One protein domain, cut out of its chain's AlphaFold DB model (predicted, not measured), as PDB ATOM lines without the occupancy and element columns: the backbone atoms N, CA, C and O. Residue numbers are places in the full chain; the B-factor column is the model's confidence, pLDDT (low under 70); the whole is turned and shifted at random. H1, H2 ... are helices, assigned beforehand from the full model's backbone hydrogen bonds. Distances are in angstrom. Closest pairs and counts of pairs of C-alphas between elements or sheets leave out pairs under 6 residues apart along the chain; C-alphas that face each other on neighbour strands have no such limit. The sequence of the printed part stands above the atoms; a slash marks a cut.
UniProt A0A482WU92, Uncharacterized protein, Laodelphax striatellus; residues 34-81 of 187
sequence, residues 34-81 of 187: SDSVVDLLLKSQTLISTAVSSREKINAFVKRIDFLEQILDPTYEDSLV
ATOM      1  N   SER A  34     215.049 261.249 297.404       56.22
ATOM      2  CA  SER A  34     214.786 262.152 296.285       56.22
ATOM      3  C   SER A  34     214.485 263.583 296.725       56.22
ATOM      4  O   SER A  34     214.863 264.509 296.012       56.22
ATOM      5  N   ASP A  35     213.870 263.765 297.897       59.28
ATOM      6  CA  ASP A  35     213.566 265.084 298.452       59.28
ATOM      7  C   ASP A  35     214.424 265.314 299.702       59.28
ATOM      8  O   ASP A  35     214.376 264.547 300.667       59.28
ATOM      9  N   SER A  36     215.222 266.386 299.706       71.19
ATOM     10  CA  SER A  36     215.972 266.784 300.897       71.19
ATOM     11  C   SER A  36     214.998 267.027 302.052       71.19
ATOM     12  O   SER A  36     213.932 267.616 301.864       71.19
ATOM     13  N   VAL A  37     215.361 266.646 303.281       71.44
ATOM     14  CA  VAL A  37     214.551 266.931 304.485       71.44
ATOM     15  C   VAL A  37     214.238 268.428 304.602       71.44
ATOM     16  O   VAL A  37     213.176 268.809 305.087       71.44
ATOM     17  N   VAL A  38     215.126 269.277 304.079       75.75
ATOM     18  CA  VAL A  38     214.928 270.726 303.972       75.75
ATOM     19  C   VAL A  38     213.772 271.077 303.029       75.75
ATOM     20  O   VAL A  38     212.961 271.934 303.369       75.75
ATOM     21  N   ASP A  39     213.648 270.397 301.889       77.75
ATOM     22  CA  ASP A  39     212.578 270.629 300.912       77.75
ATOM     23  C   ASP A  39     211.227 270.131 301.439       77.75
ATOM     24  O   ASP A  39     210.208 270.813 301.293       77.75
ATOM     25  N   LEU A  40     211.217 268.991 302.137       76.75
ATOM     26  CA  LEU A  40     210.027 268.476 302.817       76.75
ATOM     27  C   LEU A  40     209.569 269.427 303.937       76.75
ATOM     28  O   LEU A  40     208.378 269.729 304.055       76.75
ATOM     29  N   LEU A  41     210.512 269.938 304.735       78.38
ATOM     30  CA  LEU A  41     210.241 270.908 305.794       78.38
ATOM     31  C   LEU A  41     209.726 272.229 305.211       78.38
ATOM     32  O   LEU A  41     208.746 272.775 305.712       78.38
ATOM     33  N   LEU A  42     210.322 272.715 304.120       81.94
ATOM     34  CA  LEU A  42     209.888 273.931 303.434       81.94
ATOM     35  C   LEU A  42     208.485 273.771 302.833       81.94
ATOM     36  O   LEU A  42     207.646 274.668 302.946       81.94
ATOM     37  N   LYS A  43     208.189 272.612 302.240       81.12
ATOM     38  CA  LYS A  43     206.854 272.271 301.736       81.12
ATOM     39  C   LYS A  43     205.829 272.185 302.869       81.12
ATOM     40  O   LYS A  43     204.731 272.718 302.747       81.12
ATOM     41  N   SER A  44     206.188 271.578 303.998       79.00
ATOM     42  CA  SER A  44     205.331 271.533 305.188       79.00
ATOM     43  C   SER A  44     205.075 272.938 305.743       79.00
ATOM     44  O   SER A  44     203.928 273.330 305.947       79.00
ATOM     45  N   GLN A  45     206.124 273.752 305.882       81.12
ATOM     46  CA  GLN A  45     206.030 275.125 306.371       81.12
ATOM     47  C   GLN A  45     205.177 276.006 305.452       81.12
ATOM     48  O   GLN A  45     204.367 276.794 305.935       81.12
ATOM     49  N   THR A  46     205.308 275.870 304.131       81.56
ATOM     50  CA  THR A  46     204.486 276.618 303.164       81.56
ATOM     51  C   THR A  46     203.024 276.172 303.190       81.56
ATOM     52  O   THR A  46     202.134 277.026 303.148       81.56
ATOM     53  N   LEU A  47     202.742 274.875 303.349       81.25
ATOM     54  CA  LEU A  47     201.379 274.362 303.535       81.25
ATOM     55  C   LEU A  47     200.753 274.860 304.844       81.25
ATOM     56  O   LEU A  47     199.620 275.346 304.834       81.25
ATOM     57  N   ILE A  48     201.496 274.805 305.954       79.25
ATOM     58  CA  ILE A  48     201.062 275.310 307.263       79.25
ATOM     59  C   ILE A  48     200.835 276.820 307.191       79.25
ATOM     60  O   ILE A  48     199.780 277.296 307.600       79.25
ATOM     61  N   SER A  49     201.768 277.574 306.613       77.31
ATOM     62  CA  SER A  49     201.650 279.025 306.448       77.31
ATOM     63  C   SER A  49     200.436 279.400 305.596       77.31
ATOM     64  O   SER A  49     199.681 280.295 305.969       77.31
ATOM     65  N   THR A  50     200.164 278.667 304.515       77.88
ATOM     66  CA  THR A  50     198.989 278.899 303.658       77.88
ATOM     67  C   THR A  50     197.684 278.573 304.393       77.88
ATOM     68  O   THR A  50     196.734 279.360 304.368       77.88
ATOM     69  N   ALA A  51     197.642 277.454 305.122       75.06
ATOM     70  CA  ALA A  51     196.484 277.052 305.916       75.06
ATOM     71  C   ALA A  51     196.207 278.025 307.078       75.06
ATOM     72  O   ALA A  51     195.055 278.388 307.326       75.06
ATOM     73  N   VAL A  52     197.251 278.498 307.759       75.00
ATOM     74  CA  VAL A  52     197.164 279.461 308.866       75.00
ATOM     75  C   VAL A  52     196.839 280.868 308.366       75.00
ATOM     76  O   VAL A  52     196.053 281.565 309.004       75.00
ATOM     77  N   SER A  53     197.347 281.275 307.202       68.88
ATOM     78  CA  SER A  53     197.043 282.582 306.595       68.88
ATOM     79  C   SER A  53     195.557 282.745 306.274       68.88
ATOM     80  O   SER A  53     195.025 283.845 306.389       68.88
ATOM     81  N   SER A  54     194.857 281.647 305.960       73.38
ATOM     82  CA  SER A  54     193.396 281.647 305.781       73.38
ATOM     83  C   SER A  54     192.604 281.828 307.091       73.38
ATOM     84  O   SER A  54     191.403 282.094 307.061       73.38
ATOM     85  N   ARG A  55     193.259 281.688 308.255       77.69
ATOM     86  CA  ARG A  55     192.660 281.747 309.598       77.69
ATOM     87  C   ARG A  55     193.335 282.827 310.438       77.69
ATOM     88  O   ARG A  55     194.220 282.556 311.245       77.69
ATOM     89  N   GLU A  56     192.839 284.051 310.309       72.12
ATOM     90  CA  GLU A  56     193.397 285.266 310.921       72.12
ATOM     91  C   GLU A  56     193.685 285.144 312.432       72.12
ATOM     92  O   GLU A  56     194.745 285.556 312.900       72.12
ATOM     93  N   LYS A  57     192.803 284.478 313.193       72.19
ATOM     94  CA  LYS A  57     193.011 284.228 314.632       72.19
ATOM     95  C   LYS A  57     194.226 283.341 314.916       72.19
ATOM     96  O   LYS A  57     194.964 283.614 315.852       72.19
ATOM     97  N   ILE A  58     194.439 282.292 314.124       74.75
ATOM     98  CA  ILE A  58     195.566 281.362 314.305       74.75
ATOM     99  C   ILE A  58     196.865 282.037 313.863       74.75
ATOM    100  O   ILE A  58     197.874 281.911 314.546       74.75
ATOM    101  N   ASN A  59     196.820 282.833 312.793       75.19
ATOM    102  CA  ASN A  59     197.959 283.634 312.350       75.19
ATOM    103  C   ASN A  59     198.422 284.626 313.436       75.19
ATOM    104  O   ASN A  59     199.617 284.778 313.679       75.19
ATOM    105  N   ALA A  60     197.482 285.246 314.157       74.81
ATOM    106  CA  ALA A  60     197.802 286.099 315.300       74.81
ATOM    107  C   ALA A  60     198.465 285.327 316.458       74.81
ATOM    108  O   ALA A  60     199.370 285.858 317.098       74.81
ATOM    109  N   PHE A  61     198.057 284.079 316.716       77.00
ATOM    110  CA  PHE A  61     198.708 283.232 317.722       77.00
ATOM    111  C   PHE A  61     200.107 282.786 317.298       77.00
ATOM    112  O   PHE A  61     201.009 282.851 318.122       77.00
ATOM    113  N   VAL A  62     200.310 282.402 316.034       77.94
ATOM    114  CA  VAL A  62     201.633 282.004 315.518       77.94
ATOM    115  C   VAL A  62     202.636 283.151 315.654       77.94
ATOM    116  O   VAL A  62     203.685 282.964 316.252       77.94
ATOM    117  N   LYS A  63     202.262 284.372 315.258       78.19
ATOM    118  CA  LYS A  63     203.112 285.564 315.456       78.19
ATOM    119  C   LYS A  63     203.399 285.876 316.926       78.19
ATOM    120  O   LYS A  63     204.399 286.506 317.254       78.19
ATOM    121  N   ARG A  64     202.494 285.483 317.825       78.56
ATOM    122  CA  ARG A  64     202.659 285.679 319.268       78.56
ATOM    123  C   ARG A  64     203.566 284.620 319.896       78.56
ATOM    124  O   ARG A  64     204.112 284.897 320.957       78.56
ATOM    125  N   ILE A  65     203.735 283.456 319.266       80.75
ATOM    126  CA  ILE A  65     204.707 282.439 319.690       80.75
ATOM    127  C   ILE A  65     206.127 282.965 319.476       80.75
ATOM    128  O   ILE A  65     206.904 282.923 320.422       80.75
ATOM    129  N   ASP A  66     206.418 283.567 318.321       78.50
ATOM    130  CA  ASP A  66     207.735 284.167 318.042       78.50
ATOM    131  C   ASP A  66     208.080 285.268 319.063       78.50
ATOM    132  O   ASP A  66     209.187 285.351 319.592       78.50
ATOM    133  N   PHE A  67     207.092 286.099 319.405       75.50
ATOM    134  CA  PHE A  67     207.248 287.124 320.439       75.50
ATOM    135  C   PHE A  67     207.404 286.536 321.850       75.50
ATOM    136  O   PHE A  67     208.102 287.096 322.690       75.50
ATOM    137  N   LEU A  68     206.750 285.410 322.137       80.00
ATOM    138  CA  LEU A  68     206.869 284.733 323.424       80.00
ATOM    139  C   LEU A  68     208.233 284.057 323.578       80.00
ATOM    140  O   LEU A  68     208.791 284.100 324.667       80.00
ATOM    141  N   GLU A  69     208.775 283.483 322.504       78.38
ATOM    142  CA  GLU A  69     210.145 282.965 322.452       78.38
ATOM    143  C   GLU A  69     211.157 284.081 322.723       78.38
ATOM    144  O   GLU A  69     212.056 283.910 323.541       78.38
ATOM    145  N   GLN A  70     210.937 285.261 322.138       74.88
ATOM    146  CA  GLN A  70     211.759 286.439 322.400       74.88
ATOM    147  C   GLN A  70     211.702 286.897 323.865       74.88
ATOM    148  O   GLN A  70     212.721 287.303 324.408       74.88
ATOM    149  N   ILE A  71     210.538 286.834 324.518       71.12
ATOM    150  CA  ILE A  71     210.406 287.194 325.942       71.12
ATOM    151  C   ILE A  71     210.987 286.112 326.862       71.12
ATOM    152  O   ILE A  71     211.454 286.431 327.952       71.12
ATOM    153  N   LEU A  72     210.945 284.840 326.455       74.25
ATOM    154  CA  LEU A  72     211.529 283.736 327.220       74.25
ATOM    155  C   LEU A  72     213.058 283.681 327.127       74.25
ATOM    156  O   LEU A  72     213.668 282.921 327.882       74.25
ATOM    157  N   ASP A  73     213.670 284.443 326.219       76.88
ATOM    158  CA  ASP A  73     215.117 284.579 326.157       76.88
ATOM    159  C   ASP A  73     215.610 285.312 327.423       76.88
ATOM    160  O   ASP A  73     215.259 286.478 327.629       76.88
ATOM    161  N   PRO A  74     216.438 284.679 328.280       66.50
ATOM    162  CA  PRO A  74     216.985 285.323 329.478       66.50
ATOM    163  C   PRO A  74     217.806 286.584 329.161       66.50
ATOM    164  O   PRO A  74     218.026 287.415 330.036       66.50
ATOM    165  N   THR A  75     218.226 286.759 327.907       65.31
ATOM    166  CA  THR A  75     218.953 287.938 327.421       65.31
ATOM    167  C   THR A  75     218.029 289.125 327.098       65.31
ATOM    168  O   THR A  75     218.496 290.254 326.925       65.31
ATOM    169  N   TYR A  76     216.709 288.912 327.018       63.66
ATOM    170  CA  TYR A  76     215.733 289.964 326.717       63.66
ATOM    171  C   TYR A  76     215.617 290.984 327.859       63.66
ATOM    172  O   TYR A  76     215.560 292.189 327.593       63.66
ATOM    173  N   GLU A  77     215.671 290.539 329.118       61.34
ATOM    174  CA  GLU A  77     215.645 291.428 330.291       61.34
ATOM    175  C   GLU A  77     216.872 292.355 330.358       61.34
ATOM    176  O   GLU A  77     216.721 293.543 330.648       61.34
ATOM    177  N   ASP A  78     218.060 291.875 329.975       61.56
ATOM    178  CA  ASP A  78     219.287 292.691 329.900       61.56
ATOM    179  C   ASP A  78     219.181 293.822 328.861       61.56
ATOM    180  O   ASP A  78     219.743 294.914 329.020       61.56
ATOM    181  N   SER A  79     218.411 293.602 327.791       61.44
ATOM    182  CA  SER A  79     218.113 294.644 326.802       61.44
ATOM    183  C   SER A  79     217.122 295.693 327.329       61.44
ATOM    184  O   SER A  79     217.183 296.856 326.923       61.44
ATOM    185  N   LEU A  80     216.264 295.291 328.271       60.44
ATOM    186  CA  LEU A  80     215.181 296.077 328.865       60.44
ATOM    187  C   LEU A  80     215.610 296.916 330.068       60.44
ATOM    188  O   LEU A  80     214.834 297.770 330.499       60.44
ATOM    189  N   VAL A  81     216.828 296.716 330.591       61.31
ATOM    190  CA  VAL A  81     217.392 297.593 331.623       61.31
ATOM    191  C   VAL A  81     217.390 299.022 331.090       61.31
ATOM    192  O   VAL A  81     218.179 299.365 330.198       61.31
TER     193      VAL A  81
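AT A GLANCE: This is residues 34 to 81 of the 187 residues of an uncharacterized protein of Laodelphax striatellus (UniProt A0A482WU92). Two long helices, H1 and H2, meet at one end to make an open V, and a short third helix, H3, turns off at the far end of H2. The space between the two arms of the V is empty, and H1, H2 and H3 share few contacts. The printed part has 48 residues with three named helices, in the order H1, H2, H3 along the chain, and no named strand; the class is all helix. The whole is extended, with a radius of gyration of the C-alphas of 15.3 A, and flat, its C-alphas spanning 49 by 29 by 10 A.

HOW THE PARTS SIT: H1, residues 37 to 53, and H2, residues 56 to 72, touch only at the corner by their tight link, and only just, with 3 pairs of C-alphas within 8 A. The closest C-alphas of the two are those of Val 52 and Asn 59, 5.5 A apart. H1 touches with residues 52 to 53 alone, and H2 with residues 58 to 59 alone. Their lines stand at a steep tilt of 58 degrees, and they run opposite ways. H3, residues 74 to 80, is close to H2 but not clearly touching; their closest C-alphas, those of Gln 70 and Tyr 76, are 6.8 A apart. The lines of H2 and H3 are about perpendicular, at 89 degrees. H1 and H3 are apart. In H1 and H2 every O i to N i+4 pair is within hydrogen-bond range; in H3, 2 of 3 are.

IN THESE COORDINATES: H1 begins with C-alpha 37 at (214.551, 266.931, 304.485) and is 23.6 A long from first to last C-alpha. H2 begins with C-alpha 56 at (193.397, 285.266, 310.921) and is 24.4 A long. H3 is 10.9 A long and ends with C-alpha 80 at (215.181, 296.077, 328.865).

THE WHOLE: The two C-alphas farthest apart, those of Ser 34 and Val 81, are 50.1 A apart. The printed part has no cut, and both links between helices are tight. The mean pLDDT of the printed part is 73.5; residues 34 to 35, residue 53 and residues 74 to 81 are under 70.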